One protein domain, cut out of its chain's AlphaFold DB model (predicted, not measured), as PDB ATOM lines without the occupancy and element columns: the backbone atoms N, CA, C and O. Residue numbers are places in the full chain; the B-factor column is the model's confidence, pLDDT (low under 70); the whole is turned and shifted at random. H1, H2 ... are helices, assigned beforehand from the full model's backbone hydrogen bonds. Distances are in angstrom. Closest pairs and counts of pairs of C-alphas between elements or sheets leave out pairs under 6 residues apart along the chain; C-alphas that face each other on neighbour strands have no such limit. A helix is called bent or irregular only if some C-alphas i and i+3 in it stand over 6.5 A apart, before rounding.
ATOM      1  N   GLU A  61     -30.021  -3.126  11.288       88.94
ATOM      2  CA  GLU A  61     -30.997  -2.161  10.783       88.94
ATOM      3  C   GLU A  61     -30.498  -1.365   9.564       88.94
ATOM      4  O   GLU A  61     -31.232  -1.208   8.587       88.94
ATOM      5  N   GLU A  62     -29.251  -0.891   9.585       91.38
ATOM      6  CA  GLU A  62     -28.674  -0.126   8.478       91.38
ATOM      7  C   GLU A  62     -28.453  -1.016   7.248       91.38
ATOM      8  O   GLU A  62     -28.752  -0.606   6.124       91.38
ATOM      9  N   LEU A  63     -28.039  -2.272   7.453       91.50
ATOM     10  CA  LEU A  63     -27.926  -3.250   6.370       91.50
ATOM     11  C   LEU A  63     -29.293  -3.547   5.735       91.50
ATOM     12  O   LEU A  63     -29.422  -3.541   4.509       91.50
ATOM     13  N   ALA A  64     -30.332  -3.753   6.550       93.31
ATOM     14  CA  ALA A  64     -31.692  -3.969   6.058       93.31
ATOM     15  C   ALA A  64     -32.232  -2.746   5.294       93.31
ATOM     16  O   ALA A  64     -32.928  -2.897   4.287       93.31
ATOM     17  N   ARG A  65     -31.900  -1.526   5.739       94.31
ATOM     18  CA  ARG A  65     -32.263  -0.285   5.042       94.31
ATOM     19  C   ARG A  65     -31.603  -0.201   3.667       94.31
ATOM     20  O   ARG A  65     -32.295   0.065   2.687       94.31
ATOM     21  N   GLN A  66     -30.304  -0.475   3.585       94.00
ATOM     22  CA  GLN A  66     -29.565  -0.465   2.320       94.00
ATOM     23  C   GLN A  66     -30.088  -1.521   1.343       94.00
ATOM     24  O   GLN A  66     -30.301  -1.216   0.173       94.00
ATOM     25  N   GLN A  67     -30.390  -2.730   1.823       93.88
ATOM     26  CA  GLN A  67     -30.993  -3.780   0.994       93.88
ATOM     27  C   GLN A  67     -32.344  -3.354   0.416       93.88
ATOM     28  O   GLN A  67     -32.602  -3.577  -0.764       93.88
ATOM     29  N   LYS A  68     -33.201  -2.711   1.218       94.50
ATOM     30  CA  LYS A  68     -34.492  -2.203   0.731       94.50
ATOM     31  C   LYS A  68     -34.324  -1.150  -0.356       94.50
ATOM     32  O   LYS A  68     -35.006  -1.239  -1.371       94.50
ATOM     33  N   ILE A  69     -33.419  -0.192  -0.150       95.25
ATOM     34  CA  ILE A  69     -33.119   0.844  -1.148       95.25
ATOM     35  C   ILE A  69     -32.625   0.190  -2.437       95.25
ATOM     36  O   ILE A  69     -33.150   0.485  -3.504       95.25
ATOM     37  N   GLN A  70     -31.692  -0.758  -2.331       95.62
ATOM     38  CA  GLN A  70     -31.139  -1.444  -3.493       95.62
ATOM     39  C   GLN A  70     -32.210  -2.203  -4.282       95.62
ATOM     40  O   GLN A  70     -32.226  -2.127  -5.508       95.62
ATOM     41  N   ILE A  71     -33.112  -2.912  -3.594       93.44
ATOM     42  CA  ILE A  71     -34.235  -3.617  -4.229       93.44
ATOM     43  C   ILE A  71     -35.153  -2.616  -4.939       93.44
ATOM     44  O   ILE A  71     -35.517  -2.821  -6.095       93.44
ATOM     45  N   GLU A  72     -35.498  -1.509  -4.282       94.00
ATOM     46  CA  GLU A  72     -36.363  -0.482  -4.864       94.00
ATOM     47  C   GLU A  72     -35.727   0.176  -6.100       94.00
ATOM     48  O   GLU A  72     -36.410   0.407  -7.098       94.00
ATOM     49  N   GLU A  73     -34.425   0.452  -6.064       95.75
ATOM     50  CA  GLU A  73     -33.676   0.973  -7.209       95.75
ATOM     51  C   GLU A  73     -33.635  -0.030  -8.362       95.75
ATOM     52  O   GLU A  73     -33.948   0.336  -9.494       95.75
ATOM     53  N   THR A  74     -33.348  -1.303  -8.079       94.88
ATOM     54  CA  THR A  74     -33.329  -2.348  -9.116       94.88
ATOM     55  C   THR A  74     -34.694  -2.493  -9.785       94.88
ATOM     56  O   THR A  74     -34.776  -2.506 -11.013       94.88
ATOM     57  N   LEU A  75     -35.778  -2.480  -9.002       93.88
ATOM     58  CA  LEU A  75     -37.134  -2.544  -9.534       93.88
ATOM     59  C   LEU A  75     -37.455  -1.319 -10.400       93.88
ATOM     60  O   LEU A  75     -38.047  -1.460 -11.468       93.88
ATOM     61  N   LYS A  76     -37.038  -0.115  -9.985       94.38
ATOM     62  CA  LYS A  76     -37.217   1.110 -10.784       94.38
ATOM     63  C   LYS A  76     -36.496   1.033 -12.126       94.38
ATOM     64  O   LYS A  76     -37.064   1.434 -13.141       94.38
ATOM     65  N   GLU A  77     -35.267   0.529 -12.151       95.06
ATOM     66  CA  GLU A  77     -34.514   0.364 -13.396       95.06
ATOM     67  C   GLU A  77     -35.163  -0.659 -14.334       95.06
ATOM     68  O   GLU A  77     -35.226  -0.445 -15.549       95.06
ATOM     69  N   GLU A  78     -35.656  -1.766 -13.788       94.56
ATOM     70  CA  GLU A  78     -36.378  -2.781 -14.553       94.56
ATOM     71  C   GLU A  78     -37.699  -2.245 -15.109       94.56
ATOM     72  O   GLU A  78     -37.975  -2.433 -16.295       94.56
ATOM     73  N   MET A  79     -38.461  -1.499 -14.307       94.44
ATOM     74  CA  MET A  79     -39.673  -0.812 -14.759       94.44
ATOM     75  C   MET A  79     -39.378   0.184 -15.882       94.44
ATOM     76  O   MET A  79     -40.082   0.200 -16.887       94.44
ATOM     77  N   ALA A  80     -38.302   0.966 -15.774       93.94
ATOM     78  CA  ALA A  80     -37.915   1.895 -16.831       93.94
ATOM     79  C   ALA A  80     -37.582   1.160 -18.142       93.94
ATOM     80  O   ALA A  80     -37.946   1.613 -19.227       93.94
ATOM     81  N   LYS A  81     -36.911   0.003 -18.074       92.00
ATOM     82  CA  LYS A  81     -36.667  -0.839 -19.260       92.00
ATOM     83  C   LYS A  81     -37.968  -1.415 -19.814       92.00
ATOM     84  O   LYS A  81     -38.140  -1.460 -21.028       92.00
ATOM     85  N   PHE A  82     -38.880  -1.826 -18.935       94.31
ATOM     86  CA  PHE A  82     -40.197  -2.319 -19.314       94.31
ATOM     87  C   PHE A  82     -41.016  -1.246 -20.039       94.31
ATOM     88  O   PHE A  82     -41.661  -1.559 -21.034       94.31
ATOM     89  N   GLU A  83     -40.999   0.006 -19.590       92.75
ATOM     90  CA  GLU A  83     -41.800   1.090 -20.176       92.75
ATOM     91  C   GLU A  83     -41.239   1.610 -21.507       92.75
ATOM     92  O   GLU A  83     -42.010   1.938 -22.397       92.75
ATOM     93  N   ASN A  84     -39.916   1.625 -21.690       92.56
ATOM     94  CA  ASN A  84     -39.282   2.233 -22.871       92.56
ATOM     95  C   ASN A  84     -39.400   1.426 -24.183       92.56
ATOM     96  O   ASN A  84     -38.976   1.909 -25.233       92.56
ATOM     97  N   GLU A  85     -39.912   0.195 -24.152       91.75
ATOM     98  CA  GLU A  85     -40.005  -0.662 -25.343       91.75
ATOM     99  C   GLU A  85     -41.446  -0.735 -25.874       91.75
ATOM    100  O   GLU A  85     -42.212  -1.628 -25.509       91.75
ATOM    101  N   ASP A  86     -41.828   0.210 -26.730       94.00
ATOM    102  CA  ASP A  86     -43.169   0.260 -27.321       94.00
ATOM    103  C   ASP A  86     -43.431  -0.859 -28.338       94.00
ATOM    104  O   ASP A  86     -42.534  -1.377 -29.008       94.00
ATOM    105  N   ILE A  87     -44.712  -1.207 -28.494       95.81
ATOM    106  CA  ILE A  87     -45.170  -2.139 -29.526       95.81
ATOM    107  C   ILE A  87     -45.712  -1.352 -30.716       95.81
ATOM    108  O   ILE A  87     -46.797  -0.777 -30.657       95.81
ATOM    109  N   HIS A  88     -44.960  -1.353 -31.817       94.62
ATOM    110  CA  HIS A  88     -45.350  -0.669 -33.047       94.62
ATOM    111  C   HIS A  88     -46.173  -1.558 -33.984       94.62
ATOM    112  O   HIS A  88     -45.927  -2.760 -34.128       94.62
ATOM    113  N   PHE A  89     -47.114  -0.921 -34.677       95.50
ATOM    114  CA  PHE A  89     -48.005  -1.537 -35.653       95.50
ATOM    115  C   PHE A  89     -47.748  -0.980 -37.054       95.50
ATOM    116  O   PHE A  89     -47.270   0.143 -37.214       95.50
ATOM    117  N   ASP A  90     -48.092  -1.768 -38.072       95.88
ATOM    118  CA  ASP A  90     -48.109  -1.290 -39.453       95.88
ATOM    119  C   ASP A  90     -49.291  -0.327 -39.670       95.88
ATOM    120  O   ASP A  90     -50.300  -0.378 -38.963       95.88
ATOM    121  N   PHE A  91     -49.197   0.531 -40.690       95.75
ATOM    122  CA  PHE A  91     -50.261   1.480 -41.026       95.75
ATOM    123  C   PHE A  91     -51.617   0.782 -41.235       95.75
ATOM    124  O   PHE A  91     -51.718  -0.177 -42.005       95.75
ATOM    125  N   ASP A  92     -52.656   1.300 -40.571       95.50
ATOM    126  CA  ASP A  92     -54.033   0.780 -40.601       95.50
ATOM    127  C   ASP A  92     -54.160  -0.687 -40.130       95.50
ATOM    128  O   ASP A  92     -55.092  -1.406 -40.498       95.50
ATOM    129  N   LYS A  93     -53.201  -1.174 -39.324       95.56
ATOM    130  CA  LYS A  93     -53.199  -2.528 -38.751       95.56
ATOM    131  C   LYS A  93     -53.225  -2.493 -37.227       95.56
ATOM    132  O   LYS A  93     -52.657  -1.618 -36.593       95.56
ATOM    133  N   TYR A  94     -53.845  -3.518 -36.652       94.62
ATOM    134  CA  TYR A  94     -53.927  -3.732 -35.202       94.62
ATOM    135  C   TYR A  94     -53.461  -5.134 -34.777       94.62
ATOM    136  O   TYR A  94     -53.541  -5.489 -33.602       94.62
ATOM    137  N   TYR A  95     -53.020  -5.977 -35.719       96.31
ATOM    138  CA  TYR A  95     -52.502  -7.301 -35.382       96.31
ATOM    139  C   TYR A  95     -51.083  -7.191 -34.815       96.31
ATOM    140  O   TYR A  95     -50.285  -6.363 -35.251       96.31
ATOM    141  N   ILE A  96     -50.751  -8.064 -33.866       97.31
ATOM    142  CA  ILE A  96     -49.399  -8.155 -33.313       97.31
ATOM    143  C   ILE A  96     -48.471  -8.778 -34.358       97.31
ATOM    144  O   ILE A  96     -48.726  -9.881 -34.850       97.31
ATOM    145  N   ARG A  97     -47.392  -8.070 -34.701       97.00
ATOM    146  CA  ARG A  97     -46.345  -8.584 -35.590       97.00
ATOM    147  C   ARG A  97     -45.523  -9.675 -34.875       97.00
ATOM    148  O   ARG A  97     -45.403  -9.640 -33.649       97.00
ATOM    149  N   PRO A  98     -44.934 -10.647 -35.596       96.56
ATOM    150  CA  PRO A  98     -44.144 -11.710 -34.968       96.56
ATOM    151  C   PRO A  98     -42.954 -11.213 -34.130       96.56
ATOM    152  O   PRO A  98     -42.639 -11.815 -33.109       96.56
ATOM    153  N   ASP A  99     -42.314 -10.111 -34.522       94.75
ATOM    154  CA  ASP A  99     -41.222  -9.486 -33.764       94.75
ATOM    155  C   ASP A  99     -41.724  -8.839 -32.464       94.75
ATOM    156  O   ASP A  99     -41.145  -9.057 -31.399       94.75
ATOM    157  N   ALA A 100     -42.855  -8.134 -32.520       97.19
ATOM    158  CA  ALA A 100     -43.532  -7.599 -31.339       97.19
ATOM    159  C   ALA A 100     -44.010  -8.693 -30.364       97.19
ATOM    160  O   ALA A 100     -44.010  -8.487 -29.149       97.19
ATOM    161  N   ALA A 101     -44.400  -9.868 -30.867       97.19
ATOM    162  CA  ALA A 101     -44.845 -10.976 -30.022       97.19
ATOM    163  C   ALA A 101     -43.734 -11.480 -29.081       97.19
ATOM    164  O   ALA A 101     -44.009 -11.786 -27.918       97.19
ATOM    165  N   GLU A 102     -42.482 -11.525 -29.544       96.06
ATOM    166  CA  GLU A 102     -41.341 -11.921 -28.706       96.06
ATOM    167  C   GLU A 102     -41.052 -10.892 -27.603       96.06
ATOM    168  O   GLU A 102     -40.735 -11.273 -26.472       96.06
ATOM    169  N   ILE A 103     -41.229  -9.599 -27.888       96.12
ATOM    170  CA  ILE A 103     -41.130  -8.526 -26.886       96.12
ATOM    171  C   ILE A 103     -42.218  -8.703 -25.821       96.12
ATOM    172  O   ILE A 103     -41.931  -8.777 -24.623       96.12
ATOM    173  N   LEU A 104     -43.473  -8.858 -26.252       97.25
ATOM    174  CA  LEU A 104     -44.611  -9.063 -25.354       97.25
ATOM    175  C   LEU A 104     -44.446 -10.306 -24.477       97.25
ATOM    176  O   LEU A 104     -44.839 -10.290 -23.312       97.25
ATOM    177  N   LYS A 105     -43.832 -11.371 -24.997       97.69
ATOM    178  CA  LYS A 105     -43.543 -12.585 -24.229       97.69
ATOM    179  C   LYS A 105     -42.553 -12.329 -23.091       97.69
ATOM    180  O   LYS A 105     -42.793 -12.805 -21.982       97.69
ATOM    181  N   LYS A 106     -41.486 -11.561 -23.337       96.06
ATOM    182  CA  LYS A 106     -40.520 -11.162 -22.297       96.06
ATOM    183  C   LYS A 106     -41.185 -10.287 -21.237       96.06
ATOM    184  O   LYS A 106     -41.073 -10.580 -20.050       96.06
ATOM    185  N   LYS A 107     -41.958  -9.285 -21.665       96.81
ATOM    186  CA  LYS A 107     -42.736  -8.423 -20.763       96.81
ATOM    187  C   LYS A 107     -43.725  -9.223 -19.910       96.81
ATOM    188  O   LYS A 107     -43.800  -9.031 -18.702       96.81
ATOM    189  N   ALA A 108     -44.439 -10.174 -20.511       96.88
ATOM    190  CA  ALA A 108     -45.370 -11.045 -19.798       96.88
ATOM    191  C   ALA A 108     -44.676 -11.987 -18.805       96.88
ATOM    192  O   ALA A 108     -45.278 -12.344 -17.796       96.88
ATOM    193  N   GLN A 109     -43.446 -12.424 -19.087       97.38
ATOM    194  CA  GLN A 109     -42.660 -13.198 -18.129       97.38
ATOM    195  C   GLN A 109     -42.258 -12.333 -16.933       97.38
ATOM    196  O   GLN A 109     -42.522 -12.734 -15.805       97.38
ATOM    197  N   TRP A 110     -41.721 -11.138 -17.181       96.25
ATOM    198  CA  TRP A 110     -41.344 -10.204 -16.121       96.25
ATOM    199  C   TRP A 110     -42.538  -9.874 -15.206       96.25
ATOM    200  O   TRP A 110     -42.458 -10.016 -13.994       96.25
ATOM    201  N   LEU A 111     -43.721  -9.602 -15.766       96.50
ATOM    202  CA  LEU A 111     -44.930  -9.357 -14.962       96.50
ATOM    203  C   LEU A 111     -45.356 -10.538 -14.074       96.50
ATOM    204  O   LEU A 111     -46.018 -10.334 -13.062       96.50
ATOM    205  N   LYS A 112     -45.013 -11.780 -14.438       96.75
ATOM    206  CA  LYS A 112     -45.282 -12.950 -13.581       96.75
ATOM    207  C   LYS A 112     -44.320 -13.034 -12.404       96.75
ATOM    208  O   LYS A 112     -44.683 -13.610 -11.382       96.75
ATOM    209  N   GLU A 113     -43.111 -12.513 -12.573       96.12
ATOM    210  CA  GLU A 113     -42.082 -12.436 -11.534       96.12
ATOM    211  C   GLU A 113     -42.378 -11.279 -10.555       96.12
ATOM    212  O   GLU A 113     -42.007 -11.375  -9.388       96.12
ATOM    213  N   HIS A 114     -43.150 -10.272 -10.992       95.44
ATOM    214  CA  HIS A 114     -43.552  -9.086 -10.219       95.44
ATOM    215  C   HIS A 114     -45.085  -8.933 -10.087       95.44
ATOM    216  O   HIS A 114     -45.673  -8.002 -10.650       95.44
ATOM    217  N   PRO A 115     -45.780  -9.830  -9.360       95.25
ATOM    218  CA  PRO A 115     -47.245  -9.828  -9.247       95.25
ATOM    219  C   PRO A 115     -47.838  -8.583  -8.560       95.25
ATOM    220  O   PRO A 115     -49.042  -8.341  -8.653       95.25
ATOM    221  N   GLU A 116     -47.027  -7.809  -7.844       93.62
ATOM    222  CA  GLU A 116     -47.396  -6.534  -7.228       93.62
ATOM    223  C   GLU A 116     -47.516  -5.378  -8.235       93.62
ATOM    224  O   GLU A 116     -48.172  -4.366  -7.950       93.62
ATOM    225  N   VAL A 117     -46.907  -5.516  -9.415       94.06
ATOM    226  CA  VAL A 117     -46.885  -4.474 -10.442       94.06
ATOM    227  C   VAL A 117     -48.202  -4.470 -11.216       94.06
ATOM    228  O   VAL A 117     -48.682  -5.489 -11.706       94.06
ATOM    229  N   HIS A 118     -48.781  -3.280 -11.352       92.81
ATOM    230  CA  HIS A 118     -49.985  -3.039 -12.139       92.81
ATOM    231  C   HIS A 118     -49.620  -2.187 -13.350       92.81
ATOM    232  O   HIS A 118     -48.819  -1.264 -13.234       92.81
ATOM    233  N   LEU A 119     -50.234  -2.472 -14.497       93.81
ATOM    234  CA  LEU A 119     -49.947  -1.775 -15.748       93.81
ATOM    235  C   LEU A 119     -51.216  -1.222 -16.395       93.81
ATOM    236  O   LEU A 119     -52.314  -1.757 -16.215       93.81
ATOM    237  N   LEU A 120     -51.033  -0.174 -17.191       94.75
ATOM    238  CA  LEU A 120     -52.028   0.389 -18.093       94.75
ATOM    239  C   LEU A 120     -51.521   0.204 -19.525       94.75
ATOM    240  O   LEU A 120     -50.383   0.551 -19.820       94.75
ATOM    241  N   ILE A 121     -52.349  -0.369 -20.399       95.38
ATOM    242  CA  ILE A 121     -52.029  -0.505 -21.825       95.38
ATOM    243  C   ILE A 121     -52.724   0.630 -22.560       95.38
ATOM    244  O   ILE A 121     -53.951   0.738 -22.507       95.38
ATOM    245  N   GLU A 122     -51.942   1.446 -23.257       94.69
ATOM    246  CA  GLU A 122     -52.431   2.571 -24.047       94.69
ATOM    247  C   GLU A 122     -52.084   2.375 -25.524       94.69
ATOM    248  O   GLU A 122     -51.132   1.678 -25.875       94.69
ATOM    249  N   GLY A 123     -52.896   2.970 -26.394       94.31
ATOM    250  CA  GLY A 123     -52.617   3.067 -27.821       94.31
ATOM    251  C   GLY A 123     -52.428   4.528 -28.202       94.31
ATOM    252  O   GLY A 123     -53.150   5.393 -27.704       94.31
ATOM    253  N   ALA A 124     -51.479   4.798 -29.092       85.69
ATOM    254  CA  ALA A 124     -51.350   6.100 -29.730       85.69
ATOM    255  C   ALA A 124     -52.333   6.205 -30.911       85.69
ATOM    256  O   ALA A 124     -52.529   5.228 -31.639       85.69
ATOM    257  N   LEU A 125     -52.962   7.375 -31.061       71.19
ATOM    258  CA  LEU A 125     -53.850   7.732 -32.176       71.19
ATOM    259  C   LEU A 125     -53.086   8.443 -33.295       71.19
ATOM    260  O   LEU A 125     -52.146   9.202 -32.965       71.19
TER     261      LEU A 125
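This is residues 61 to 125 of the 125 residues of the protein "OmpA-like domain-containing protein" of Candidatus Methanoperedenaceae archaeon GB37 (UniProt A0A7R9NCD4). One long helix, H1, sticks out from a small body with its first residues, 61 to 74, and a shorter helix, H2, runs back the opposite way near its last turns, offset along the long axis. Between them the link runs on past the end of H1 and folds back at residues 90 to 95, which also stick out; after H2 a tail with no named element turns back once more. The printed part has 65 residues, with two named helices in the order H1, H2 and no named strand; the class is all helix. It is only just loose, close to extended, with a radius of gyration of the C-alphas of 16.0 A, and a rod spanning 56 by 22 by 16 A.

H1, residues 61 to 83, is the longest helix, and its residues 61 to 74 stand free. H2, residues 98 to 113, is close to H1 but not clearly touching, with 1 pair of C-alphas within 8 A. The closest C-alphas, those of Phe 82 and Lys 107, are 6.8 A apart. The two lines stand at a shallow tilt of 21 degrees, opposite ways, and the centres are 21.9 A apart. In H1 every O i to N i+4 pair is within hydrogen-bond range; in H2 10 of 12 are.

H1 measures 33.0 A from C-alpha 61 at (-30.997, -2.161, 10.783) to C-alpha 83 at (-41.800, 1.090, -20.176). H2 measures 23.5 A and ends with C-alpha 113 at (-42.082, -12.436, -11.534). Neither helix is bent.

The two C-alphas farthest apart, those of Glu 61 and Asp 92, are 56.4 A apart. The link from H1 to H2, 14 residues, is long, and residues 114 to 125 form a second long stretch with no named element. Without the stretches that stand free, the body spans 28 by 22 by 16 A. The printed part has no cut and ends at Leu 125, the chain's last residue. The mean pLDDT of the printed part is 94.4, and no printed residue is under 70.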